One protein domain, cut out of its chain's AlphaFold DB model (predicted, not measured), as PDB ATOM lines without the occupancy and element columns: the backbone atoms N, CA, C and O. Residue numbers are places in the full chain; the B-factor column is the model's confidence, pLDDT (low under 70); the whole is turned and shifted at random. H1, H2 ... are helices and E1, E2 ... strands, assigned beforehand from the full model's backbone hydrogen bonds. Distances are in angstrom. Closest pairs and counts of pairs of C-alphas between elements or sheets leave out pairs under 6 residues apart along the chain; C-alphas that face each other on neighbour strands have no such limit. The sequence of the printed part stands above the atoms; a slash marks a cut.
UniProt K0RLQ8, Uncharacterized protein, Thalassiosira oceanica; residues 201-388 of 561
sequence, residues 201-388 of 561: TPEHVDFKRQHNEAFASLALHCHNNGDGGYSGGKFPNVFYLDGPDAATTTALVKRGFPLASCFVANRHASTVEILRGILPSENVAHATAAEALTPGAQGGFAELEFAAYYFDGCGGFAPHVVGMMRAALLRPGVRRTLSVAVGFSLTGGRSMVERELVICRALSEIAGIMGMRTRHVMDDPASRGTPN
ATOM      1  N   THR A 201    -204.318   4.652  -5.395       91.06
ATOM      2  CA  THR A 201    -203.550   5.842  -5.770       91.06
ATOM      3  C   THR A 201    -202.256   5.442  -6.497       91.06
ATOM      4  O   THR A 201    -201.741   4.340  -6.262       91.06
ATOM      5  N   PRO A 202    -201.674   6.315  -7.342       93.00
ATOM      6  CA  PRO A 202    -200.415   6.026  -8.034       93.00
ATOM      7  C   PRO A 202    -199.275   5.619  -7.089       93.00
ATOM      8  O   PRO A 202    -198.471   4.751  -7.428       93.00
ATOM      9  N   GLU A 203    -199.234   6.187  -5.881       89.56
ATOM     10  CA  GLU A 203    -198.247   5.866  -4.844       89.56
ATOM     11  C   GLU A 203    -198.446   4.452  -4.281       89.56
ATOM     12  O   GLU A 203    -197.468   3.764  -3.991       89.56
ATOM     13  N   HIS A 204    -199.694   3.987  -4.152       87.88
ATOM     14  CA  HIS A 204    -199.983   2.610  -3.741       87.88
ATOM     15  C   HIS A 204    -199.557   1.609  -4.824       87.88
ATOM     16  O   HIS A 204    -198.935   0.592  -4.510       87.88
ATOM     17  N   VAL A 205    -199.839   1.917  -6.095       91.81
ATOM     18  CA  VAL A 205    -199.431   1.093  -7.244       91.81
ATOM     19  C   VAL A 205    -197.904   1.012  -7.346       91.81
ATOM     20  O   VAL A 205    -197.356  -0.077  -7.525       91.81
ATOM     21  N   ASP A 206    -197.193   2.131  -7.174       91.31
ATOM     22  CA  ASP A 206    -195.728   2.141  -7.130       91.31
ATOM     23  C   ASP A 206    -195.182   1.353  -5.928       91.31
ATOM     24  O   ASP A 206    -194.332   0.479  -6.106       91.31
ATOM     25  N   PHE A 207    -195.718   1.565  -4.721       89.38
ATOM     26  CA  PHE A 207    -195.346   0.784  -3.537       89.38
ATOM     27  C   PHE A 207    -195.503  -0.727  -3.772       89.38
ATOM     28  O   PHE A 207    -194.558  -1.483  -3.540       89.38
ATOM     29  N   LYS A 208    -196.661  -1.174  -4.277       91.56
ATOM     30  CA  LYS A 208    -196.925  -2.590  -4.581       91.56
ATOM     31  C   LYS A 208    -195.982  -3.128  -5.655       91.56
ATOM     32  O   LYS A 208    -195.402  -4.192  -5.451       91.56
ATOM     33  N   ARG A 209    -195.738  -2.381  -6.738       93.50
ATOM     34  CA  ARG A 209    -194.743  -2.734  -7.769       93.50
ATOM     35  C   ARG A 209    -193.356  -2.943  -7.162       93.50
ATOM     36  O   ARG A 209    -192.747  -3.991  -7.372       93.50
ATOM     37  N   GLN A 210    -192.869  -1.977  -6.385       90.62
ATOM     38  CA  GLN A 210    -191.556  -2.045  -5.743       90.62
ATOM     39  C   GLN A 210    -191.449  -3.218  -4.758       90.62
ATOM     40  O   GLN A 210    -190.406  -3.872  -4.693       90.62
ATOM     41  N   HIS A 211    -192.519  -3.494  -4.009       91.06
ATOM     42  CA  HIS A 211    -192.590  -4.609  -3.068       91.06
ATOM     43  C   HIS A 211    -192.559  -5.960  -3.803       91.06
ATOM     44  O   HIS A 211    -191.782  -6.843  -3.440       91.06
ATOM     45  N   ASN A 212    -193.342  -6.104  -4.873       94.62
ATOM     46  CA  ASN A 212    -193.401  -7.321  -5.680       94.62
ATOM     47  C   ASN A 212    -192.065  -7.595  -6.396       94.62
ATOM     48  O   ASN A 212    -191.613  -8.738  -6.442       94.62
ATOM     49  N   GLU A 213    -191.375  -6.558  -6.890       93.38
ATOM     50  CA  GLU A 213    -190.025  -6.698  -7.457       93.38
ATOM     51  C   GLU A 213    -188.978  -7.104  -6.406       93.38
ATOM     52  O   GLU A 213    -188.083  -7.900  -6.711       93.38
ATOM     53  N   ALA A 214    -189.085  -6.610  -5.167       92.06
ATOM     54  CA  ALA A 214    -188.219  -7.033  -4.066       92.06
ATOM     55  C   ALA A 214    -188.483  -8.496  -3.664       92.06
ATOM     56  O   ALA A 214    -187.533  -9.268  -3.527       92.06
ATOM     57  N   PHE A 215    -189.752  -8.905  -3.567       95.06
ATOM     58  CA  PHE A 215    -190.136 -10.295  -3.306       95.06
ATOM     59  C   PHE A 215    -189.626 -11.247  -4.399       95.06
ATOM     60  O   PHE A 215    -188.964 -12.232  -4.083       95.06
ATOM     61  N   ALA A 216    -189.844 -10.922  -5.677       94.88
ATOM     62  CA  ALA A 216    -189.359 -11.735  -6.793       94.88
ATOM     63  C   ALA A 216    -187.817 -11.816  -6.839       94.88
ATOM     64  O   ALA A 216    -187.263 -12.855  -7.199       94.88
ATOM     65  N   SER A 217    -187.111 -10.754  -6.419       92.50
ATOM     66  CA  SER A 217    -185.648 -10.782  -6.239       92.50
ATOM     67  C   SER A 217    -185.232 -11.761  -5.141       92.50
ATOM     68  O   SER A 217    -184.336 -12.574  -5.354       92.50
ATOM     69  N   LEU A 218    -185.898 -11.710  -3.983       92.12
ATOM     70  CA  LEU A 218    -185.583 -12.556  -2.832       92.12
ATOM     71  C   LEU A 218    -185.922 -14.034  -3.087       92.12
ATOM     72  O   LEU A 218    -185.146 -14.910  -2.710       92.12
ATOM     73  N   ALA A 219    -187.029 -14.314  -3.779       93.44
ATOM     74  CA  ALA A 219    -187.387 -15.659  -4.225       93.44
ATOM     75  C   ALA A 219    -186.308 -16.248  -5.152       93.44
ATOM     76  O   ALA A 219    -185.863 -17.378  -4.948       93.44
ATOM     77  N   LEU A 220    -185.825 -15.462  -6.123       91.38
ATOM     78  CA  LEU A 220    -184.739 -15.873  -7.018       91.38
ATOM     79  C   LEU A 220    -183.400 -16.020  -6.273       91.38
ATOM     80  O   LEU A 220    -182.629 -16.931  -6.558       91.38
ATOM     81  N   HIS A 221    -183.131 -15.178  -5.274       89.69
ATOM     82  CA  HIS A 221    -181.956 -15.322  -4.416       89.69
ATOM     83  C   HIS A 221    -181.987 -16.637  -3.616       89.69
ATOM     84  O   HIS A 221    -180.976 -17.339  -3.575       89.69
ATOM     85  N   CYS A 222    -183.132 -16.997  -3.024       88.44
ATOM     86  CA  CYS A 222    -183.322 -18.275  -2.329       88.44
ATOM     87  C   CYS A 222    -183.251 -19.488  -3.268       88.44
ATOM     88  O   CYS A 222    -182.798 -20.546  -2.841       88.44
ATOM     89  N   HIS A 223    -183.628 -19.342  -4.543       85.81
ATOM     90  CA  HIS A 223    -183.375 -20.369  -5.556       85.81
ATOM     91  C   HIS A 223    -181.873 -20.547  -5.820       85.81
ATOM     92  O   HIS A 223    -181.353 -21.653  -5.690       85.81
ATOM     93  N   ASN A 224    -181.178 -19.457  -6.158       86.00
ATOM     94  CA  ASN A 224    -179.795 -19.495  -6.638       86.00
ATOM     95  C   ASN A 224    -178.773 -19.858  -5.547       86.00
ATOM     96  O   ASN A 224    -177.722 -20.403  -5.863       86.00
ATOM     97  N   ASN A 225    -179.064 -19.534  -4.284       81.00
ATOM     98  CA  ASN A 225    -178.185 -19.788  -3.132       81.00
ATOM     99  C   ASN A 225    -178.717 -20.913  -2.230       81.00
ATOM    100  O   ASN A 225    -178.262 -21.085  -1.101       81.00
ATOM    101  N   GLY A 226    -179.727 -21.650  -2.693       66.31
ATOM    102  CA  GLY A 226    -180.245 -22.802  -1.979       66.31
ATOM    103  C   GLY A 226    -179.352 -24.018  -2.198       66.31
ATOM    104  O   GLY A 226    -179.573 -24.758  -3.152       66.31
ATOM    105  N   ASP A 227    -178.459 -24.316  -1.248       55.53
ATOM    106  CA  ASP A 227    -177.686 -25.578  -1.186       55.53
ATOM    107  C   ASP A 227    -178.588 -26.849  -1.113       55.53
ATOM    108  O   ASP A 227    -178.114 -27.980  -1.056       55.53
ATOM    109  N   GLY A 228    -179.916 -26.677  -1.087       53.50
ATOM    110  CA  GLY A 228    -180.941 -27.676  -0.772       53.50
ATOM    111  C   GLY A 228    -181.370 -28.593  -1.917       53.50
ATOM    112  O   GLY A 228    -182.479 -29.113  -1.878       53.50
ATOM    113  N   GLY A 229    -180.534 -28.801  -2.936       52.53
ATOM    114  CA  GLY A 229    -180.746 -29.899  -3.886       52.53
ATOM    115  C   GLY A 229    -181.760 -29.670  -5.016       52.53
ATOM    116  O   GLY A 229    -182.206 -30.648  -5.612       52.53
ATOM    117  N   TYR A 230    -182.054 -28.424  -5.416       63.50
ATOM    118  CA  TYR A 230    -182.674 -28.135  -6.728       63.50
ATOM    119  C   TYR A 230    -181.675 -28.350  -7.895       63.50
ATOM    120  O   TYR A 230    -181.563 -27.544  -8.816       63.50
ATOM    121  N   SER A 231    -180.947 -29.470  -7.887       56.25
ATOM    122  CA  SER A 231    -179.854 -29.818  -8.812       56.25
ATOM    123  C   SER A 231    -180.311 -30.219 -10.226       56.25
ATOM    124  O   SER A 231    -179.541 -30.793 -10.992       56.25
ATOM    125  N   GLY A 232    -181.563 -29.921 -10.589       66.38
ATOM    126  CA  GLY A 232    -182.185 -30.302 -11.862       66.38
ATOM    127  C   GLY A 232    -182.514 -29.141 -12.804       66.38
ATOM    128  O   GLY A 232    -183.274 -29.347 -13.745       66.38
ATOM    129  N   GLY A 233    -182.043 -27.918 -12.526       71.62
ATOM    130  CA  GLY A 233    -182.338 -26.727 -13.344       71.62
ATOM    131  C   GLY A 233    -183.818 -26.309 -13.369       71.62
ATOM    132  O   GLY A 233    -184.215 -25.480 -14.183       71.62
ATOM    133  N   LYS A 234    -184.648 -26.892 -12.495       83.56
ATOM    134  CA  LYS A 234    -186.056 -26.529 -12.331       83.56
ATOM    135  C   LYS A 234    -186.161 -25.348 -11.371       83.56
ATOM    136  O   LYS A 234    -185.619 -25.409 -10.269       83.56
ATOM    137  N   PHE A 235    -186.906 -24.323 -11.776       86.19
ATOM    138  CA  PHE A 235    -187.318 -23.251 -10.873       86.19
ATOM    139  C   PHE A 235    -188.136 -23.829  -9.709       86.19
ATOM    140  O   PHE A 235    -188.912 -24.767  -9.921       86.19
ATOM    141  N   PRO A 236    -187.985 -23.291  -8.490       89.44
ATOM    142  CA  PRO A 236    -188.732 -23.747  -7.338       89.44
ATOM    143  C   PRO A 236    -190.126 -23.133  -7.370       89.44
ATOM    144  O   PRO A 236    -190.318 -22.026  -7.877       89.44
ATOM    145  N   ASN A 237    -191.096 -23.818  -6.771       95.06
ATOM    146  CA  ASN A 237    -192.440 -23.273  -6.689       95.06
ATOM    147  C   ASN A 237    -192.456 -22.031  -5.783       95.06
ATOM    148  O   ASN A 237    -191.794 -21.984  -4.737       95.06
ATOM    149  N   VAL A 238    -193.269 -21.047  -6.157       96.94
ATOM    150  CA  VAL A 238    -193.540 -19.825  -5.399       96.94
ATOM    151  C   VAL A 238    -195.034 -19.749  -5.129       96.94
ATOM    152  O   VAL A 238    -195.827 -19.757  -6.069       96.94
ATOM    153  N   PHE A 239    -195.412 -19.655  -3.855       97.75
ATOM    154  CA  PHE A 239    -196.792 -19.412  -3.445       97.75
ATOM    155  C   PHE A 239    -197.003 -17.922  -3.168       97.75
ATOM    156  O   PHE A 239    -196.187 -17.283  -2.497       97.75
ATOM    157  N   TYR A 240    -198.105 -17.348  -3.634       97.81
ATOM    158  CA  TYR A 240    -198.427 -15.951  -3.360       97.81
ATOM    159  C   TYR A 240    -199.931 -15.676  -3.358       97.81
ATOM    160  O   TYR A 240    -200.742 -16.485  -3.805       97.81
ATOM    161  N   LEU A 241    -200.295 -14.508  -2.834       96.12
ATOM    162  CA  LEU A 241    -201.609 -13.899  -3.019       96.12
ATOM    163  C   LEU A 241    -201.502 -12.785  -4.061       96.12
ATOM    164  O   LEU A 241    -200.547 -12.009  -4.028       96.12
ATOM    165  N   ASP A 242    -202.479 -12.704  -4.963       95.44
ATOM    166  CA  ASP A 242    -202.519 -11.704  -6.032       95.44
ATOM    167  C   ASP A 242    -203.945 -11.203  -6.286       95.44
ATOM    168  O   ASP A 242    -204.926 -11.899  -5.989       95.44
ATOM    169  N   GLY A 243    -204.043  -9.989  -6.827       93.94
ATOM    170  CA  GLY A 243    -205.299  -9.369  -7.241       93.94
ATOM    171  C   GLY A 243    -205.680  -9.674  -8.698       93.94
ATOM    172  O   GLY A 243    -204.904 -10.297  -9.428       93.94
ATOM    173  N   PRO A 244    -206.858  -9.207  -9.156       94.31
ATOM    174  CA  PRO A 244    -207.276  -9.234 -10.564       94.31
ATOM    175  C   PRO A 244    -206.350  -8.451 -11.512       94.31
ATOM    176  O   PRO A 244    -206.444  -8.614 -12.723       94.31
ATOM    177  N   ASP A 245    -205.449  -7.615 -10.993       94.94
ATOM    178  CA  ASP A 245    -204.394  -6.938 -11.753       94.94
ATOM    179  C   ASP A 245    -203.146  -7.816 -11.989       94.94
ATOM    180  O   ASP A 245    -202.253  -7.422 -12.740       94.94
ATOM    181  N   ALA A 246    -203.077  -9.000 -11.363       96.50
ATOM    182  CA  ALA A 246    -201.991  -9.976 -11.483       96.50
ATOM    183  C   ALA A 246    -200.581  -9.367 -11.289       96.50
ATOM    184  O   ALA A 246    -199.601  -9.769 -11.934       96.50
ATOM    185  N   ALA A 247    -200.464  -8.351 -10.426       95.75
ATOM    186  CA  ALA A 247    -199.245  -7.560 -10.277       95.75
ATOM    187  C   ALA A 247    -198.071  -8.361  -9.690       95.75
ATOM    188  O   ALA A 247    -196.904  -8.050  -9.955       95.75
ATOM    189  N   THR A 248    -198.346  -9.385  -8.880       97.19
ATOM    190  CA  THR A 248    -197.322 -10.256  -8.279       97.19
ATOM    191  C   THR A 248    -196.873 -11.312  -9.286       97.19
ATOM    192  O   THR A 248    -195.671 -11.486  -9.498       97.19
ATOM    193  N   THR A 249    -197.829 -11.910 -10.001       97.81
ATOM    194  CA  THR A 249    -197.611 -12.801 -11.151       97.81
ATOM    195  C   THR A 249    -196.704 -12.135 -12.185       97.81
ATOM    196  O   THR A 249    -195.670 -12.683 -12.566       97.81
ATOM    197  N   THR A 250    -197.037 -10.902 -12.577       97.50
ATOM    198  CA  THR A 250    -196.277 -10.117 -13.560       97.50
ATOM    199  C   THR A 250    -194.841  -9.854 -13.097       97.50
ATOM    200  O   THR A 250    -193.905  -9.971 -13.891       97.50
ATOM    201  N   ALA A 251    -194.630  -9.540 -11.813       96.88
ATOM    202  CA  ALA A 251    -193.294  -9.315 -11.262       96.88
ATOM    203  C   ALA A 251    -192.434 -10.594 -11.239       96.88
ATOM    204  O   ALA A 251    -191.244 -10.530 -11.553       96.88
ATOM    205  N   LEU A 252    -193.030 -11.750 -10.919       97.19
ATOM    206  CA  LEU A 252    -192.357 -13.054 -10.948       97.19
ATOM    207  C   LEU A 252    -191.964 -13.451 -12.380       97.19
ATOM    208  O   LEU A 252    -190.794 -13.746 -12.633       97.19
ATOM    209  N   VAL A 253    -192.893 -13.358 -13.336       97.19
ATOM    210  CA  VAL A 253    -192.630 -13.652 -14.759       97.19
ATOM    211  C   VAL A 253    -191.546 -12.727 -15.326       97.19
ATOM    212  O   VAL A 253    -190.615 -13.194 -15.982       97.19
ATOM    213  N   LYS A 254    -191.579 -11.428 -14.995       96.62
ATOM    214  CA  LYS A 254    -190.532 -10.451 -15.362       96.62
ATOM    215  C   LYS A 254    -189.147 -10.804 -14.791       96.62
ATOM    216  O   LYS A 254    -188.137 -10.386 -15.354       96.62
ATOM    217  N   ARG A 255    -189.074 -11.566 -13.692       94.75
ATOM    218  CA  ARG A 255    -187.823 -12.105 -13.119       94.75
ATOM    219  C   ARG A 255    -187.456 -13.507 -13.616       94.75
ATOM    220  O   ARG A 255    -186.470 -14.062 -13.142       94.75
ATOM    221  N   GLY A 256    -188.186 -14.041 -14.594       95.19
ATOM    222  CA  GLY A 256    -187.877 -15.308 -15.256       95.19
ATOM    223  C   GLY A 256    -188.503 -16.545 -14.611       95.19
ATOM    224  O   GLY A 256    -188.203 -17.647 -15.058       95.19
ATOM    225  N   PHE A 257    -189.378 -16.394 -13.608       96.12
ATOM    226  CA  PHE A 257    -190.125 -17.536 -13.076       96.12
ATOM    227  C   PHE A 257    -191.088 -18.081 -14.146       96.12
ATOM    228  O   PHE A 257    -191.916 -17.321 -14.659       96.12
ATOM    229  N   PRO A 258    -191.022 -19.380 -14.497       96.75
ATOM    230  CA  PRO A 258    -191.982 -19.986 -15.407       96.75
ATOM    231  C   PRO A 258    -193.358 -20.066 -14.741       96.75
ATOM    232  O   PRO A 258    -193.457 -20.376 -13.554       96.75
ATOM    233  N   LEU A 259    -194.428 -19.869 -15.517       97.69
ATOM    234  CA  LEU A 259    -195.815 -19.878 -15.023       97.69
ATOM    235  C   LEU A 259    -196.170 -21.166 -14.253       97.69
ATOM    236  O   LEU A 259    -196.879 -21.109 -13.258       97.69
ATOM    237  N   ALA A 260    -195.599 -22.309 -14.652       97.25
ATOM    238  CA  ALA A 260    -195.754 -23.595 -13.967       97.25
ATOM    239  C   ALA A 260    -195.177 -23.634 -12.533       97.25
ATOM    240  O   ALA A 260    -195.567 -24.494 -11.753       97.25
ATOM    241  N   SER A 261    -194.277 -22.711 -12.176       96.44
ATOM    242  CA  SER A 261    -193.734 -22.557 -10.814       96.44
ATOM    243  C   SER A 261    -194.485 -21.521  -9.966       96.44
ATOM    244  O   SER A 261    -194.205 -21.379  -8.779       96.44
ATOM    245  N   CYS A 262    -195.434 -20.792 -10.552       98.12
ATOM    246  CA  CYS A 262    -196.182 -19.727  -9.892       98.12
ATOM    247  C   CYS A 262    -197.541 -20.259  -9.428       98.12
ATOM    248  O   CYS A 262    -198.363 -20.614 -10.270       98.12
ATOM    249  N   PHE A 263    -197.777 -20.305  -8.115       98.31
ATOM    250  CA  PHE A 263    -199.006 -20.818  -7.502       98.31
ATOM    251  C   PHE A 263    -199.704 -19.725  -6.700       98.31
ATOM    252  O   PHE A 263    -199.084 -19.045  -5.879       98.31
ATOM    253  N   VAL A 264    -201.010 -19.588  -6.903       97.88
ATOM    254  CA  VAL A 264    -201.815 -18.533  -6.286       97.88
ATOM    255  C   VAL A 264    -203.106 -19.104  -5.713       97.88
ATOM    256  O   VAL A 264    -203.747 -19.973  -6.305       97.88
ATOM    257  N   ALA A 265    -203.496 -18.607  -4.543       96.50
ATOM    258  CA  ALA A 265    -204.809 -18.861  -3.965       96.50
ATOM    259  C   ALA A 265    -205.582 -17.546  -3.871       96.50
ATOM    260  O   ALA A 265    -205.050 -16.545  -3.389       96.50
ATOM    261  N   ASN A 266    -206.838 -17.539  -4.306       94.50
ATOM    262  CA  ASN A 266    -207.739 -16.421  -4.059       94.50
ATOM    263  C   ASN A 266    -209.164 -16.945  -3.823       94.50
ATOM    264  O   ASN A 266    -209.610 -17.888  -4.469       94.50
ATOM    265  N   ARG A 267    -209.884 -16.339  -2.879       90.62
ATOM    266  CA  ARG A 267    -211.264 -16.700  -2.504       90.62
ATOM    267  C   ARG A 267    -212.338 -16.098  -3.420       90.62
ATOM    268  O   ARG A 267    -213.517 -16.323  -3.184       90.62
ATOM    269  N   HIS A 268    -211.940 -15.240  -4.358       91.12
ATOM    270  CA  HIS A 268    -212.845 -14.488  -5.221       91.12
ATOM    271  C   HIS A 268    -212.861 -15.117  -6.608       91.12
ATOM    272  O   HIS A 268    -211.844 -15.128  -7.303       91.12
ATOM    273  N   ALA A 269    -214.017 -15.650  -7.008       91.75
ATOM    274  CA  ALA A 269    -214.176 -16.378  -8.267       91.75
ATOM    275  C   ALA A 269    -213.784 -15.530  -9.492       91.75
ATOM    276  O   ALA A 269    -213.107 -16.027 -10.386       91.75
ATOM    277  N   SER A 270    -214.130 -14.241  -9.475       93.06
ATOM    278  CA  SER A 270    -213.732 -13.209 -10.441       93.06
ATOM    279  C   SER A 270    -212.213 -13.069 -10.565       93.06
ATOM    280  O   SER A 270    -211.675 -13.162 -11.669       93.06
ATOM    281  N   THR A 271    -211.494 -12.906  -9.447       94.81
ATOM    282  CA  THR A 271    -210.023 -12.862  -9.473       94.81
ATOM    283  C   THR A 271    -209.434 -14.175  -9.996       94.81
ATOM    284  O   THR A 271    -208.489 -14.165 -10.780       94.81
ATOM    285  N   VAL A 272    -209.990 -15.315  -9.574       96.12
ATOM    286  CA  VAL A 272    -209.535 -16.651  -9.987       96.12
ATOM    287  C   VAL A 272    -209.718 -16.884 -11.484       96.12
ATOM    288  O   VAL A 272    -208.823 -17.441 -12.114       96.12
ATOM    289  N   GLU A 273    -210.836 -16.457 -12.065       96.62
ATOM    290  CA  GLU A 273    -211.090 -16.560 -13.504       96.62
ATOM    291  C   GLU A 273    -210.053 -15.761 -14.308       96.62
ATOM    292  O   GLU A 273    -209.451 -16.299 -15.238       96.62
ATOM    293  N   ILE A 274    -209.752 -14.529 -13.880       96.81
ATOM    294  CA  ILE A 274    -208.706 -13.695 -14.494       96.81
ATOM    295  C   ILE A 274    -207.327 -14.361 -14.367       96.81
ATOM    296  O   ILE A 274    -206.602 -14.476 -15.356       96.81
ATOM    297  N   LEU A 275    -206.968 -14.853 -13.176       97.56
ATOM    298  CA  LEU A 275    -205.678 -15.506 -12.934       97.56
ATOM    299  C   LEU A 275    -205.521 -16.813 -13.727       97.56
ATOM    300  O   LEU A 275    -204.424 -17.089 -14.210       97.56
ATOM    301  N   ARG A 276    -206.598 -17.582 -13.949       97.75
ATOM    302  CA  ARG A 276    -206.606 -18.770 -14.833       97.75
ATOM    303  C   ARG A 276    -206.452 -18.436 -16.318       97.75
ATOM    304  O   ARG A 276    -206.087 -19.310 -17.095       97.75
ATOM    305  N   GLY A 277    -206.684 -17.185 -16.714       97.75
ATOM    306  CA  GLY A 277    -206.321 -16.680 -18.040       97.75
ATOM    307  C   GLY A 277    -204.816 -16.435 -18.226       97.75
ATOM    308  O   GLY A 277    -204.377 -16.208 -19.352       97.75
ATOM    309  N   ILE A 278    -204.027 -16.467 -17.143       98.12
ATOM    310  CA  ILE A 278    -202.589 -16.139 -17.124       98.12
ATOM    311  C   ILE A 278    -201.741 -17.342 -16.676       98.12
ATOM    312  O   ILE A 278    -200.658 -17.574 -17.211       98.12
ATOM    313  N   LEU A 279    -202.219 -18.097 -15.686       98.25
ATOM    314  CA  LEU A 279    -201.538 -19.224 -15.047       98.25
ATOM    315  C   LEU A 279    -202.200 -20.562 -15.424       98.25
ATOM    316  O   LEU A 279    -203.390 -20.580 -15.743       98.25
ATOM    317  N   PRO A 280    -201.476 -21.697 -15.328       97.94
ATOM    318  CA  PRO A 280    -202.081 -23.026 -15.411       97.94
ATOM    319  C   PRO A 280    -203.250 -23.155 -14.426       97.94
ATOM    320  O   PRO A 280    -203.173 -22.664 -13.298       97.94
ATOM    321  N   SER A 281    -204.346 -23.800 -14.829       97.38
ATOM    322  CA  SER A 281    -205.564 -23.850 -14.002       97.38
ATOM    323  C   SER A 281    -205.360 -24.617 -12.693       97.38
ATOM    324  O   SER A 281    -205.944 -24.255 -11.671       97.38
ATOM    325  N   GLU A 282    -204.484 -25.618 -12.722       96.81
ATOM    326  CA  GLU A 282    -203.986 -26.386 -11.583       96.81
ATOM    327  C   GLU A 282    -203.154 -25.551 -10.593       96.81
ATOM    328  O   GLU A 282    -203.059 -25.920  -9.427       96.81
ATOM    329  N   ASN A 283    -202.617 -24.402 -11.016       98.06
ATOM    330  CA  ASN A 283    -201.837 -23.489 -10.177       98.06
ATOM    331  C   ASN A 283    -202.689 -22.367  -9.543       98.06
ATOM    332  O   ASN A 283    -202.152 -21.534  -8.808       98.06
ATOM    333  N   VAL A 284    -204.007 -22.330  -9.801       97.94
ATOM    334  CA  VAL A 284    -204.932 -21.297  -9.296       97.94
ATOM    335  C   VAL A 284    -206.039 -21.920  -8.438       97.94
ATOM    336  O   VAL A 284    -207.072 -22.387  -8.939       97.94
ATOM    337  N   ALA A 285    -205.847 -21.877  -7.119       96.94
ATOM    338  CA  ALA A 285    -206.808 -22.377  -6.140       96.94
ATOM    339  C   ALA A 285    -207.894 -21.332  -5.822       96.94
ATOM    340  O   ALA A 285    -207.591 -20.209  -5.416       96.94
ATOM    341  N   HIS A 286    -209.167 -21.730  -5.935       94.88
ATOM    342  CA  HIS A 286    -210.304 -20.938  -5.451       94.88
ATOM    343  C   HIS A 286    -210.522 -21.191  -3.955       94.88
ATOM    344  O   HIS A 286    -211.403 -21.948  -3.560       94.88
ATOM    345  N   ALA A 287    -209.629 -20.637  -3.138       93.12
ATOM    346  CA  ALA A 287    -209.510 -20.938  -1.717       93.12
ATOM    347  C   ALA A 287    -208.796 -19.802  -0.966       93.12
ATOM    348  O   ALA A 287    -208.120 -18.961  -1.566       93.12
ATOM    349  N   THR A 288    -208.880 -19.790   0.367       90.94
ATOM    350  CA  THR A 288    -207.935 -19.006   1.185       90.94
ATOM    351  C   THR A 288    -206.532 -19.628   1.153       90.94
ATOM    352  O   THR A 288    -206.380 -20.817   0.875       90.94
ATOM    353  N   ALA A 289    -205.487 -18.864   1.501       93.12
ATOM    354  CA  ALA A 289    -204.128 -19.414   1.606       93.12
ATOM    355  C   ALA A 289    -204.039 -20.599   2.578       93.12
ATOM    356  O   ALA A 289    -203.349 -21.573   2.293       93.12
ATOM    357  N   ALA A 290    -204.752 -20.530   3.708       90.69
ATOM    358  CA  ALA A 290    -204.769 -21.607   4.690       90.69
ATOM    359  C   ALA A 290    -205.363 -22.896   4.100       90.69
ATOM    360  O   ALA A 290    -204.758 -23.957   4.221       90.69
ATOM    361  N   GLU A 291    -206.490 -22.811   3.390       91.25
ATOM    362  CA  GLU A 291    -207.096 -23.965   2.712       91.25
ATOM    363  C   GLU A 291    -206.276 -24.491   1.542       91.25
ATOM    364  O   GLU A 291    -206.259 -25.694   1.306       91.25
ATOM    365  N   ALA A 292    -205.607 -23.620   0.790       95.12
ATOM    366  CA  ALA A 292    -204.780 -24.075  -0.319       95.12
ATOM    367  C   ALA A 292    -203.576 -24.886   0.170       95.12
ATOM    368  O   ALA A 292    -203.176 -25.855  -0.469       95.12
ATOM    369  N   LEU A 293    -203.029 -24.510   1.325       94.25
ATOM    370  CA  LEU A 293    -201.807 -25.079   1.880       94.25
ATOM    371  C   LEU A 293    -202.057 -26.208   2.903       94.25
ATOM    372  O   LEU A 293    -201.118 -26.930   3.228       94.25
ATOM    373  N   THR A 294    -203.288 -26.414   3.383       89.38
ATOM    374  CA  THR A 294    -203.616 -27.463   4.373       89.38
ATOM    375  C   THR A 294    -203.911 -28.820   3.709       89.38
ATOM    376  O   THR A 294    -204.712 -28.870   2.774       89.38
ATOM    377  N   PRO A 295    -203.330 -29.944   4.185       85.88
ATOM    378  CA  PRO A 295    -203.637 -31.280   3.666       85.88
ATOM    379  C   PRO A 295    -205.133 -31.622   3.709       85.88
ATOM    380  O   PRO A 295    -205.802 -31.394   4.717       85.88
ATOM    381  N   GLY A 296    -205.648 -32.189   2.615       83.94
ATOM    382  CA  GLY A 296    -207.054 -32.590   2.476       83.94
ATOM    383  C   GLY A 296    -208.053 -31.446   2.244       83.94
ATOM    384  O   GLY A 296    -209.250 -31.711   2.159       83.94
ATOM    385  N   ALA A 297    -207.600 -30.193   2.135       84.31
ATOM    386  CA  ALA A 297    -208.450 -29.046   1.819       84.31
ATOM    387  C   ALA A 297    -208.467 -28.717   0.308       84.31
ATOM    388  O   ALA A 297    -207.664 -29.222  -0.478       84.31
ATOM    389  N   GLN A 298    -209.416 -27.871  -0.107       74.88
ATOM    390  CA  GLN A 298    -209.842 -27.720  -1.509       74.88
ATOM    391  C   GLN A 298    -208.775 -27.217  -2.499       74.88
ATOM    392  O   GLN A 298    -208.961 -27.387  -3.701       74.88
ATOM    393  N   GLY A 299    -207.693 -26.574  -2.045       76.75
ATOM    394  CA  GLY A 299    -206.727 -25.948  -2.960       76.75
ATOM    395  C   GLY A 299    -205.506 -26.791  -3.335       76.75
ATOM    396  O   GLY A 299    -204.710 -26.324  -4.136       76.75
ATOM    397  N   GLY A 300    -205.335 -28.004  -2.795       87.19
ATOM    398  CA  GLY A 300    -204.394 -29.007  -3.328       87.19
ATOM    399  C   GLY A 300    -202.884 -28.714  -3.242       87.19
ATOM    400  O   GLY A 300    -202.088 -29.565  -3.624       87.19
ATOM    401  N   PHE A 301    -202.441 -27.569  -2.714       95.44
ATOM    402  CA  PHE A 301    -201.017 -27.193  -2.663       95.44
ATOM    403  C   PHE A 301    -200.277 -27.720  -1.423       95.44
ATOM    404  O   PHE A 301    -199.100 -27.411  -1.214       95.44
ATOM    405  N   ALA A 302    -200.950 -28.502  -0.580       92.81
ATOM    406  CA  ALA A 302    -200.419 -29.005   0.682       92.81
ATOM    407  C   ALA A 302    -199.132 -29.831   0.533       92.81
ATOM    408  O   ALA A 302    -198.218 -29.689   1.343       92.81
ATOM    409  N   GLU A 303    -199.049 -30.642  -0.521       91.81
ATOM    410  CA  GLU A 303    -197.916 -31.531  -0.810       91.81
ATOM    411  C   GLU A 303    -196.779 -30.824  -1.567       91.81
ATOM    412  O   GLU A 303    -195.683 -31.367  -1.709       91.81
ATOM    413  N   LEU A 304    -197.010 -29.592  -2.039       92.81
ATOM    414  CA  LEU A 304    -196.030 -28.830  -2.803       92.81
ATOM    415  C   LEU A 304    -195.017 -28.139  -1.880       92.81
ATOM    416  O   LEU A 304    -195.367 -27.384  -0.965       92.81
ATOM    417  N   GLU A 305    -193.738 -28.366  -2.166       91.69
ATOM    418  CA  GLU A 305    -192.614 -27.626  -1.595       91.69
ATOM    419  C   GLU A 305    -192.462 -26.281  -2.323       91.69
ATOM    420  O   GLU A 305    -192.420 -26.238  -3.555       91.69
ATOM    421  N   PHE A 306    -192.385 -25.188  -1.557       93.81
ATOM    422  CA  PHE A 306    -192.223 -23.824  -2.062       93.81
ATOM    423  C   PHE A 306    -190.948 -23.197  -1.492       93.81
ATOM    424  O   PHE A 306    -190.681 -23.299  -0.293       93.81
ATOM    425  N   ALA A 307    -190.185 -22.491  -2.329       93.19
ATOM    426  CA  ALA A 307    -189.022 -21.719  -1.879       93.19
ATOM    427  C   ALA A 307    -189.382 -20.284  -1.462       93.19
ATOM    428  O   ALA A 307    -188.565 -19.599  -0.845       93.19
ATOM    429  N   ALA A 308    -190.585 -19.809  -1.799       95.94
ATOM    430  CA  ALA A 308    -191.022 -18.459  -1.477       95.94
ATOM    431  C   ALA A 308    -192.532 -18.365  -1.222       95.94
ATOM    432  O   ALA A 308    -193.323 -19.018  -1.907       95.94
ATOM    433  N   TYR A 309    -192.907 -17.510  -0.267       97.50
ATOM    434  CA  TYR A 309    -194.286 -17.204   0.111       97.50
ATOM    435  C   TYR A 309    -194.521 -15.689   0.153       97.50
ATOM    436  O   TYR A 309    -193.785 -14.980   0.846       97.50
ATOM    437  N   TYR A 310    -195.560 -15.192  -0.527       97.44
ATOM    438  CA  TYR A 310    -196.013 -13.800  -0.408       97.44
ATOM    439  C   TYR A 310    -197.431 -13.703   0.158       97.44
ATOM    440  O   TYR A 310    -198.403 -14.102  -0.484       97.44
ATOM    441  N   PHE A 311    -197.549 -13.129   1.354       95.50
ATOM    442  CA  PHE A 311    -198.823 -12.944   2.045       95.50
ATOM    443  C   PHE A 311    -199.293 -11.496   1.913       95.50
ATOM    444  O   PHE A 311    -198.831 -10.611   2.638       95.50
ATOM    445  N   ASP A 312    -200.226 -11.238   0.996       90.12
ATOM    446  CA  ASP A 312    -200.835  -9.914   0.894       90.12
ATOM    447  C   ASP A 312    -201.748  -9.634   2.100       90.12
ATOM    448  O   ASP A 312    -202.857 -10.153   2.229       90.12
ATOM    449  N   GLY A 313    -201.240  -8.808   3.012       83.44
ATOM    450  CA  GLY A 313    -201.924  -8.348   4.209       83.44
ATOM    451  C   GLY A 313    -202.442  -6.918   4.083       83.44
ATOM    452  O   GLY A 313    -202.549  -6.247   5.111       83.44
ATOM    453  N   CYS A 314    -202.784  -6.422   2.884       78.81
ATOM    454  CA  CYS A 314    -203.247  -5.041   2.656       78.81
ATOM    455  C   CYS A 314    -204.556  -4.635   3.367       78.81
ATOM    456  O   CYS A 314    -204.968  -3.478   3.282       78.81
ATOM    457  N   GLY A 315    -205.186  -5.521   4.139       74.44
ATOM    458  CA  GLY A 315    -206.181  -5.133   5.148       74.44
ATOM    459  C   GLY A 315    -205.578  -4.594   6.462       74.44
ATOM    460  O   GLY A 315    -206.260  -3.956   7.262       74.44
ATOM    461  N   GLY A 316    -204.299  -4.860   6.723       78.06
ATOM    462  CA  GLY A 316    -203.599  -4.423   7.927       78.06
ATOM    463  C   GLY A 316    -203.996  -5.176   9.203       78.06
ATOM    464  O   GLY A 316    -203.838  -4.627  10.294       78.06
ATOM    465  N   PHE A 317    -204.505  -6.408   9.111       85.56
ATOM    466  CA  PHE A 317    -204.829  -7.235  10.278       85.56
ATOM    467  C   PHE A 317    -203.791  -8.355  10.468       85.56
ATOM    468  O   PHE A 317    -203.865  -9.417   9.852       85.56
ATOM    469  N   ALA A 318    -202.802  -8.097  11.330       89.94
ATOM    470  CA  ALA A 318    -201.627  -8.953  11.510       89.94
ATOM    471  C   ALA A 318    -201.921 -10.429  11.863       89.94
ATOM    472  O   ALA A 318    -201.282 -11.290  11.257       89.94
ATOM    473  N   PRO A 319    -202.873 -10.775  12.758       89.06
ATOM    474  CA  PRO A 319    -203.116 -12.180  13.098       89.06
ATOM    475  C   PRO A 319    -203.566 -13.041  11.909       89.06
ATOM    476  O   PRO A 319    -203.226 -14.216  11.863       89.06
ATOM    477  N   HIS A 320    -204.234 -12.465  10.900       86.81
ATOM    478  CA  HIS A 320    -204.587 -13.204   9.680       86.81
ATOM    479  C   HIS A 320    -203.345 -13.552   8.843       86.81
ATOM    480  O   HIS A 320    -203.216 -14.683   8.386       86.81
ATOM    481  N   VAL A 321    -202.385 -12.627   8.719       92.56
ATOM    482  CA  VAL A 321    -201.088 -12.908   8.072       92.56
ATOM    483  C   VAL A 321    -200.320 -13.990   8.838       92.56
ATOM    484  O   VAL A 321    -199.784 -14.908   8.225       92.56
ATOM    485  N   VAL A 322    -200.333 -13.942  10.175       94.38
ATOM    486  CA  VAL A 322    -199.726 -14.982  11.025       94.38
ATOM    487  C   VAL A 322    -200.397 -16.347  10.833       94.38
ATOM    488  O   VAL A 322    -199.692 -17.350  10.734       94.38
ATOM    489  N   GLY A 323    -201.729 -16.403  10.734       90.38
ATOM    490  CA  GLY A 323    -202.463 -17.638  10.434       90.38
ATOM    491  C   GLY A 323    -202.036 -18.254   9.100       90.38
ATOM    492  O   GLY A 323    -201.694 -19.434   9.045       90.38
ATOM    493  N   MET A 324    -201.938 -17.436   8.044       93.31
ATOM    494  CA  MET A 324    -201.451 -17.887   6.734       93.31
ATOM    495  C   MET A 324    -199.991 -18.367   6.782       93.31
ATOM    496  O   MET A 324    -199.678 -19.410   6.214       93.31
ATOM    497  N   MET A 325    -199.107 -17.671   7.511       95.62
ATOM    498  CA  MET A 325    -197.719 -18.112   7.715       95.62
ATOM    499  C   MET A 325    -197.635 -19.459   8.442       95.62
ATOM    500  O   MET A 325    -196.845 -20.313   8.042       95.62
ATOM    501  N   ARG A 326    -198.450 -19.683   9.482       94.44
ATOM    502  CA  ARG A 326    -198.501 -20.969  10.201       94.44
ATOM    503  C   ARG A 326    -198.977 -22.095   9.285       94.44
ATOM    504  O   ARG A 326    -198.284 -23.103   9.182       94.44
ATOM    505  N   ALA A 327    -200.082 -21.886   8.568       91.56
ATOM    506  CA  ALA A 327    -200.621 -22.854   7.612       91.56
ATOM    507  C   ALA A 327    -199.661 -23.162   6.446       91.56
ATOM    508  O   ALA A 327    -199.709 -24.252   5.889       91.56
ATOM    509  N   ALA A 328    -198.772 -22.232   6.086       94.12
ATOM    510  CA  ALA A 328    -197.767 -22.424   5.043       94.12
ATOM    511  C   ALA A 328    -196.500 -23.155   5.516       94.12
ATOM    512  O   ALA A 328    -195.976 -24.021   4.812       94.12
ATOM    513  N   LEU A 329    -195.985 -22.785   6.691       94.38
ATOM    514  CA  LEU A 329    -194.627 -23.127   7.130       94.38
ATOM    515  C   LEU A 329    -194.579 -24.265   8.162       94.38
ATOM    516  O   LEU A 329    -193.559 -24.940   8.271       94.38
ATOM    517  N   LEU A 330    -195.671 -24.522   8.891       93.12
ATOM    518  CA  LEU A 330    -195.763 -25.604   9.886       93.12
ATOM    519  C   LEU A 330    -196.464 -26.864   9.342       93.12
ATOM    520  O   LEU A 330    -196.991 -27.670  10.107       93.12
ATOM    521  N   ARG A 331    -196.480 -27.042   8.015       90.62
ATOM    522  CA  ARG A 331    -197.141 -28.176   7.351       90.62
ATOM    523  C   ARG A 331    -196.422 -29.501   7.642       90.62
ATOM    524  O   ARG A 331    -195.196 -29.555   7.516       90.62
ATOM    525  N   PRO A 332    -197.147 -30.583   7.980       87.25
ATOM    526  CA  PRO A 332    -196.555 -31.911   8.086       87.25
ATOM    527  C   PRO A 332    -196.142 -32.441   6.701       87.25
ATOM    528  O   PRO A 332    -196.738 -32.087   5.690       87.25
ATOM    529  N   GLY A 333    -195.123 -33.302   6.655       83.69
ATOM    530  CA  GLY A 333    -194.711 -34.041   5.450       83.69
ATOM    531  C   GLY A 333    -193.898 -33.267   4.401       83.69
ATOM    532  O   GLY A 333    -193.148 -33.888   3.651       83.69
ATOM    533  N   VAL A 334    -193.974 -31.934   4.363       82.62
ATOM    534  CA  VAL A 334    -193.221 -31.121   3.391       82.62
ATOM    535  C   VAL A 334    -191.726 -31.124   3.737       82.62
ATOM    536  O   VAL A 334    -191.336 -30.837   4.873       82.62
ATOM    537  N   ARG A 335    -190.873 -31.441   2.751       78.50
ATOM    538  CA  ARG A 335    -189.414 -31.328   2.899       78.50
ATOM    539  C   ARG A 335    -189.035 -29.866   3.146       78.50
ATOM    540  O   ARG A 335    -189.669 -28.946   2.641       78.50
ATOM    541  N   ARG A 336    -188.037 -29.650   4.005       74.12
ATOM    542  CA  ARG A 336    -187.596 -28.303   4.378       74.12
ATOM    543  C   ARG A 336    -186.469 -27.876   3.446       74.12
ATOM    544  O   ARG A 336    -185.350 -28.369   3.580       74.12
ATOM    545  N   THR A 337    -186.753 -26.925   2.560       72.94
ATOM    546  CA  THR A 337    -185.711 -26.177   1.852       72.94
ATOM    547  C   THR A 337    -184.772 -25.502   2.860       72.94
ATOM    548  O   THR A 337    -185.178 -25.079   3.945       72.94
ATOM    549  N   LEU A 338    -183.492 -25.368   2.504       79.31
ATOM    550  CA  LEU A 338    -182.499 -24.737   3.385       79.31
ATOM    551  C   LEU A 338    -182.703 -23.219   3.537       79.31
ATOM    552  O   LEU A 338    -182.218 -22.619   4.497       79.31
ATOM    553  N   SER A 339    -183.441 -22.590   2.616       89.62
ATOM    554  CA  SER A 339    -183.844 -21.188   2.719       89.62
ATOM    555  C   SER A 339    -185.214 -20.960   2.088       89.62
ATOM    556  O   SER A 339    -185.456 -21.410   0.968       89.62
ATOM    557  N   VAL A 340    -186.071 -20.221   2.794       93.06
ATOM    558  CA  VAL A 340    -187.402 -19.807   2.337       93.06
ATOM    559  C   VAL A 340    -187.465 -18.283   2.326       93.06
ATOM    560  O   VAL A 340    -187.161 -17.641   3.335       93.06
ATOM    561  N   ALA A 341    -187.896 -17.697   1.211       94.88
ATOM    562  CA  ALA A 341    -188.240 -16.283   1.138       94.88
ATOM    563  C   ALA A 341    -189.662 -16.058   1.674       94.88
ATOM    564  O   ALA A 341    -190.607 -16.718   1.247       94.88
ATOM    565  N   VAL A 342    -189.841 -15.100   2.584       96.38
ATOM    566  CA  VAL A 342    -191.166 -14.727   3.103       96.38
ATOM    567  C   VAL A 342    -191.354 -13.227   2.938       96.38
ATOM    568  O   VAL A 342    -190.634 -12.439   3.549       96.38
ATOM    569  N   GLY A 343    -192.317 -12.838   2.105       95.81
ATOM    570  CA  GLY A 343    -192.762 -11.457   1.950       95.81
ATOM    571  C   GLY A 343    -194.177 -11.273   2.489       95.81
ATOM    572  O   GLY A 343    -195.003 -12.185   2.432       95.81
ATOM    573  N   PHE A 344    -194.472 -10.085   3.007       95.06
ATOM    574  CA  PHE A 344    -195.824  -9.705   3.398       95.06
ATOM    575  C   PHE A 344    -196.012  -8.194   3.271       95.06
ATOM    576  O   PHE A 344    -195.101  -7.417   3.552       95.06
ATOM    577  N   SER A 345    -197.205  -7.768   2.871       91.00
ATOM    578  CA  SER A 345    -197.583  -6.350   2.842       91.00
ATOM    579  C   SER A 345    -198.508  -5.999   4.005       91.00
ATOM    580  O   SER A 345    -199.331  -6.803   4.434       91.00
ATOM    581  N   LEU A 346    -198.378  -4.774   4.513       88.50
ATOM    582  CA  LEU A 346    -199.282  -4.172   5.490       88.50
ATOM    583  C   LEU A 346    -199.648  -2.765   5.024       88.50
ATOM    584  O   LEU A 346    -198.785  -2.007   4.585       88.50
ATOM    585  N   THR A 347    -200.915  -2.393   5.174       80.25
ATOM    586  CA  THR A 347    -201.391  -1.022   4.945       80.25
ATOM    587  C   THR A 347    -201.463  -0.218   6.244       80.25
ATOM    588  O   THR A 347    -201.380  -0.748   7.358       80.25
ATOM    589  N   GLY A 348    -201.541   1.105   6.077       69.19
ATOM    590  CA  GLY A 348    -201.202   2.113   7.080       69.19
ATOM    591  C   GLY A 348    -202.038   2.153   8.365       69.19
ATOM    592  O   GLY A 348    -202.855   1.286   8.675       69.19
ATOM    593  N   GLY A 349    -201.750   3.173   9.172       73.88
ATOM    594  CA  GLY A 349    -202.273   3.360  10.528       73.88
ATOM    595  C   GLY A 349    -201.144   3.484  11.553       73.88
ATOM    596  O   GLY A 349    -200.049   2.958  11.351       73.88
ATOM    597  N   ARG A 350    -201.404   4.174  12.674       71.25
ATOM    598  CA  ARG A 350    -200.383   4.487  13.702       71.25
ATOM    599  C   ARG A 350    -199.709   3.251  14.321       71.25
ATOM    600  O   ARG A 350    -198.596   3.364  14.810       71.25
ATOM    601  N   SER A 351    -200.360   2.090  14.252       84.19
ATOM    602  CA  SER A 351    -199.883   0.792  14.741       84.19
ATOM    603  C   SER A 351    -199.250  -0.088  13.647       84.19
ATOM    604  O   SER A 351    -199.231  -1.309  13.776       84.19
ATOM    605  N   MET A 352    -198.770   0.469  12.523       86.69
ATOM    606  CA  MET A 352    -198.068  -0.327  11.494       86.69
ATOM    607  C   MET A 352    -196.871  -1.085  12.091       86.69
ATOM    608  O   MET A 352    -196.836  -2.306  11.989       86.69
ATOM    609  N   VAL A 353    -195.976  -0.384  12.795       88.38
ATOM    610  CA  VAL A 353    -194.778  -0.973  13.427       88.38
ATOM    611  C   VAL A 353    -195.149  -2.045  14.457       88.38
ATOM    612  O   VAL A 353    -194.518  -3.091  14.529       88.38
ATOM    613  N   GLU A 354    -196.210  -1.839  15.241       90.25
ATOM    614  CA  GLU A 354    -196.684  -2.834  16.215       90.25
ATOM    615  C   GLU A 354    -197.190  -4.111  15.524       90.25
ATOM    616  O   GLU A 354    -196.887  -5.220  15.965       90.25
ATOM    617  N   ARG A 355    -197.926  -3.962  14.415       90.56
ATOM    618  CA  ARG A 355    -198.441  -5.073  13.600       90.56
ATOM    619  C   ARG A 355    -197.326  -5.831  12.884       90.56
ATOM    620  O   ARG A 355    -197.341  -7.059  12.877       90.56
ATOM    621  N   GLU A 356    -196.353  -5.113  12.336       92.38
ATOM    622  CA  GLU A 356    -195.133  -5.675  11.756       92.38
ATOM    623  C   GLU A 356    -194.346  -6.470  12.807       92.38
ATOM    624  O   GLU A 356    -194.050  -7.642  12.590       92.38
ATOM    625  N   LEU A 357    -194.107  -5.900  13.994       92.44
ATOM    626  CA  LEU A 357    -193.434  -6.592  15.099       92.44
ATOM    627  C   LEU A 357    -194.171  -7.864  15.546       92.44
ATOM    628  O   LEU A 357    -193.511  -8.837  15.910       92.44
ATOM    629  N   VAL A 358    -195.509  -7.891  15.516       94.12
ATOM    630  CA  VAL A 358    -196.290  -9.117  15.774       94.12
ATOM    631  C   VAL A 358    -196.002 -10.186  14.715       94.12
ATOM    632  O   VAL A 358    -195.730 -11.330  15.080       94.12
ATOM    633  N   ILE A 359    -195.993  -9.822  13.429       95.19
ATOM    634  CA  ILE A 359    -195.698 -10.758  12.330       95.19
ATOM    635  C   ILE A 359    -194.247 -11.247  12.398       95.19
ATOM    636  O   ILE A 359    -194.014 -12.451  12.372       95.19
ATOM    637  N   CYS A 360    -193.271 -10.354  12.571       95.31
ATOM    638  CA  CYS A 360    -191.851 -10.709  12.652       95.31
ATOM    639  C   CYS A 360    -191.529 -11.604  13.864       95.31
ATOM    640  O   CYS A 360    -190.690 -12.505  13.763       95.31
ATOM    641  N   ARG A 361    -192.214 -11.406  15.002       96.06
ATOM    642  CA  ARG A 361    -192.121 -12.306  16.168       96.06
ATOM    643  C   ARG A 361    -192.697 -13.685  15.863       96.06
ATOM    644  O   ARG A 361    -192.011 -14.671  16.106       96.06
ATOM    645  N   ALA A 362    -193.900 -13.751  15.294       96.50
ATOM    646  CA  ALA A 362    -194.527 -15.017  14.924       96.50
ATOM    647  C   ALA A 362    -193.716 -15.775  13.858       96.50
ATOM    648  O   ALA A 362    -193.514 -16.976  13.984       96.50
ATOM    649  N   LEU A 363    -193.168 -15.081  12.856       96.69
ATOM    650  CA  LEU A 363    -192.281 -15.676  11.854       96.69
ATOM    651  C   LEU A 363    -190.989 -16.227  12.481       96.69
ATOM    652  O   LEU A 363    -190.508 -17.279  12.072       96.69
ATOM    653  N   SER A 364    -190.449 -15.556  13.501       96.62
ATOM    654  CA  SER A 364    -189.267 -16.031  14.236       96.62
ATOM    655  C   SER A 364    -189.574 -17.232  15.143       96.62
ATOM    656  O   SER A 364    -188.739 -18.124  15.273       96.62
ATOM    657  N   GLU A 365    -190.773 -17.293  15.731       97.12
ATOM    658  CA  GLU A 365    -191.289 -18.462  16.462       97.12
ATOM    659  C   GLU A 365    -191.463 -19.668  15.521       97.12
ATOM    660  O   GLU A 365    -190.922 -20.741  15.787       97.12
ATOM    661  N   ILE A 366    -192.134 -19.466  14.381       95.88
ATOM    662  CA  ILE A 366    -192.326 -20.468  13.320       95.88
ATOM    663  C   ILE A 366    -190.973 -20.991  12.822       95.88
ATOM    664  O   ILE A 366    -190.752 -22.200  12.808       95.88
ATOM    665  N   ALA A 367    -190.038 -20.096  12.486       94.81
ATOM    666  CA  ALA A 367    -188.690 -20.478  12.076       94.81
ATOM    667  C   ALA A 367    -187.975 -21.297  13.165       94.81
ATOM    668  O   ALA A 367    -187.358 -22.311  12.849       94.81
ATOM    669  N   GLY A 368    -188.116 -20.922  14.442       95.06
ATOM    670  CA  GLY A 368    -187.574 -21.679  15.573       95.06
ATOM    671  C   GLY A 368    -188.113 -23.112  15.655       95.06
ATOM    672  O   GLY A 368    -187.324 -24.046  15.793       95.06
ATOM    673  N   ILE A 369    -189.425 -23.306  15.483       94.56
ATOM    674  CA  ILE A 369    -190.068 -24.636  15.416       94.56
ATOM    675  C   ILE A 369    -189.541 -25.449  14.216       94.56
ATOM    676  O   ILE A 369    -189.371 -26.667  14.296       94.56
ATOM    677  N   MET A 370    -189.225 -24.781  13.104       92.12
ATOM    678  CA  MET A 370    -188.629 -25.407  11.920       92.12
ATOM    679  C   MET A 370    -187.121 -25.700  12.050       92.12
ATOM    680  O   MET A 370    -186.561 -26.341  11.157       92.12
ATOM    681  N   GLY A 371    -186.451 -25.263  13.123       93.44
ATOM    682  CA  GLY A 371    -184.987 -25.337  13.262       93.44
ATOM    683  C   GLY A 371    -184.226 -24.314  12.402       93.44
ATOM    684  O   GLY A 371    -183.029 -24.462  12.164       93.44
ATOM    685  N   MET A 372    -184.916 -23.281  11.921       93.12
ATOM    686  CA  MET A 372    -184.405 -22.231  11.041       93.12
ATOM    687  C   MET A 372    -184.126 -20.930  11.813       93.12
ATOM    688  O   MET A 372    -184.487 -20.767  12.979       93.12
ATOM    689  N   ARG A 373    -183.488 -19.960  11.146       93.88
ATOM    690  CA  ARG A 373    -183.288 -18.595  11.659       93.88
ATOM    691  C   ARG A 373    -183.859 -17.584  10.676       93.88
ATOM    692  O   ARG A 373    -183.636 -17.709   9.475       93.88
ATOM    693  N   THR A 374    -184.526 -16.559  11.190       94.38
ATOM    694  CA  THR A 374    -184.934 -15.388  10.412       94.38
ATOM    695  C   THR A 374    -183.735 -14.462  10.170       94.38
ATOM    696  O   THR A 374    -182.813 -14.379  10.984       94.38
ATOM    697  N   ARG A 375    -183.728 -13.778   9.022       92.62
ATOM    698  CA  ARG A 375    -182.838 -12.652   8.686       92.62
ATOM    699  C   ARG A 375    -183.674 -11.655   7.898       92.62
ATOM    700  O   ARG A 375    -184.404 -12.088   7.004       92.62
ATOM    701  N   HIS A 376    -183.606 -10.370   8.220       91.75
ATOM    702  CA  HIS A 376    -184.411  -9.382   7.519       91.75
ATOM    703  C   HIS A 376    -183.660  -8.897   6.273       91.75
ATOM    704  O   HIS A 376    -182.448  -8.699   6.306       91.75
ATOM    705  N   VAL A 377    -184.352  -8.735   5.138       87.75
ATOM    706  CA  VAL A 377    -183.669  -8.420   3.867       87.75
ATOM    707  C   VAL A 377    -182.998  -7.043   3.897       87.75
ATOM    708  O   VAL A 377    -182.009  -6.829   3.211       87.75
ATOM    709  N   MET A 378    -183.511  -6.122   4.718       83.88
ATOM    710  CA  MET A 378    -182.956  -4.773   4.857       83.88
ATOM    711  C   MET A 378    -181.671  -4.719   5.696       83.88
ATOM    712  O   MET A 378    -181.006  -3.688   5.673       83.88
ATOM    713  N   ASP A 379    -181.319  -5.796   6.410       86.44
ATOM    714  CA  ASP A 379    -180.066  -5.872   7.178       86.44
ATOM    715  C   ASP A 379    -178.848  -5.937   6.232       86.44
ATOM    716  O   ASP A 379    -177.764  -5.469   6.567       86.44
ATOM    717  N   ASP A 380    -179.044  -6.512   5.039       84.81
ATOM    718  CA  ASP A 380    -178.061  -6.607   3.957       84.81
ATOM    719  C   ASP A 380    -178.802  -6.807   2.614       84.81
ATOM    720  O   ASP A 380    -179.003  -7.945   2.177       84.81
ATOM    721  N   PRO A 381    -179.276  -5.726   1.961       85.00
ATOM    722  CA  PRO A 381    -180.093  -5.847   0.752       85.00
ATOM    723  C   PRO A 381    -179.265  -6.337  -0.445       85.00
ATOM    724  O   PRO A 381    -179.702  -7.182  -1.233       85.00
ATOM    725  N   ALA A 382    -178.020  -5.859  -0.537       84.25
ATOM    726  CA  ALA A 382    -177.105  -6.165  -1.626       84.25
ATOM    727  C   ALA A 382    -176.786  -7.663  -1.723       84.25
ATOM    728  O   ALA A 382    -176.898  -8.226  -2.817       84.25
ATOM    729  N   SER A 383    -176.465  -8.347  -0.612       82.56
ATOM    730  CA  SER A 383    -176.209  -9.797  -0.675       82.56
ATOM    731  C   SER A 383    -177.455 -10.617  -1.011       82.56
ATOM    732  O   SER A 383    -177.332 -11.775  -1.406       82.56
ATOM    733  N   ARG A 384    -178.651 -10.023  -0.919       81.62
ATOM    734  CA  ARG A 384    -179.948 -10.647  -1.222       81.62
ATOM    735  C   ARG A 384    -180.490 -10.323  -2.611       81.62
ATOM    736  O   ARG A 384    -181.613 -10.708  -2.931       81.62
ATOM    737  N   GLY A 385    -179.703  -9.644  -3.445       77.25
ATOM    738  CA  GLY A 385    -180.104  -9.269  -4.801       77.25
ATOM    739  C   GLY A 385    -181.240  -8.243  -4.849       77.25
ATOM    740  O   GLY A 385    -181.860  -8.076  -5.903       77.25
ATOM    741  N   THR A 386    -181.537  -7.562  -3.736       76.56
ATOM    742  CA  THR A 386    -182.449  -6.417  -3.727       76.56
ATOM    743  C   THR A 386    -181.637  -5.133  -3.955       76.56
ATOM    744  O   THR A 386    -180.546  -4.980  -3.407       76.56
ATOM    745  N   PRO A 387    -182.107  -4.203  -4.808       66.56
ATOM    746  CA  PRO A 387    -181.352  -2.990  -5.105       66.56
ATOM    747  C   PRO A 387    -181.234  -2.105  -3.856       66.56
ATOM    748  O   PRO A 387    -182.243  -1.802  -3.211       66.56
ATOM    749  N   ASN A 388    -180.013  -1.655  -3.547       65.25
ATOM    750  CA  ASN A 388    -179.724  -0.691  -2.481       65.25
ATOM    751  C   ASN A 388    -180.313   0.687  -2.832       65.25
ATOM    752  O   ASN A 388    -179.605   1.605  -3.234       65.25
TER     753      ASN A 388
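AT A GLANCE: This is residues 201 to 388 of the 561 residues of an uncharacterized protein of Thalassiosira oceanica (UniProt K0RLQ8). A twisted sheet of five strands makes the middle layer, with helices over both faces: H1, H2 and H3 cover one, H4 and H5 the other, and H6 packs beside H5. H1, the longest helix, runs along E4 and E5, while an unnamed tail after H6 passes the E5 edge. The printed part has 188 residues, 100 of them in named elements of a mixed class, in the order H1 E1 H2 E2 H3 E3 H4 E4 H5 E5 H6. The sheet order is E3 E2 E1 E4 E5, parallel throughout; the whole is compact, with a radius of gyration of the C-alphas of 15.6 A and spans of 41 by 38 by 31 A.

HOW THE PARTS SIT: Start with H1, residues 202 to 224: at a height of 9.4 A over the sheet it lies over E4, residues 306 to 313, and E5, residues 341 to 346; its closest C-alphas to E4 are Ala 219 and Ala 308, 5.3 A apart. Look next at E1, residues 237 to 240, parallel to E4, where N 239 and O 308 are 2.9 A apart, within hydrogen-bond range. H2, residues 247 to 254, touches residues 208 to 216 of H1 at a steep tilt of 45 degrees, the same way; the closest C-alphas are Ala 216 and Leu 252, 5.3 A apart. E2, residues 262 to 266, is parallel to E1, with N 263 and O 238 2.9 A apart. H3, residues 269 to 276, is on the same face as H1, over E3, residues 284 to 286; in E3 you find N 285 2.9 A from O 264 of E2. On the opposite face H4, residues 289 to 293, is only just over E2, with 3 C-alphas. It touches H5, residues 318 to 329, closest at the C-alphas of Ala 290 and Ala 327, 5.2 A. Between E4 and E5, N 309 and O 341 are 2.9 A apart. H6, residues 352 to 369, touches H5 at a shallow tilt of 23 degrees, the same way, with the C-alphas of Ala 318 and Arg 355 closest at 5.4 A. In each of H1 to H6 every O i to N i+4 pair is within hydrogen-bond range.

IN THESE COORDINATES: Find C-alpha 202 at (-200.415, 6.026, -8.034); from there H1 runs 32.8 A to C-alpha 224. E4 spans 19.3 A, H5 16.4 A and E5 17.0 A. H6 runs 25.9 A and ends at C-alpha 369, (-190.068, -24.636, 15.416).

THE WHOLE: The C-alphas of Gly 232 and Arg 350, the two farthest apart, are 46.9 A apart. The printed part has no cut; the long links are H1 to E1, H4 to E4 and H5 to E5. Mean pLDDT of the printed part is 89.7; look for values under 70 at residues 226 to 232, 348 and 387 to 388.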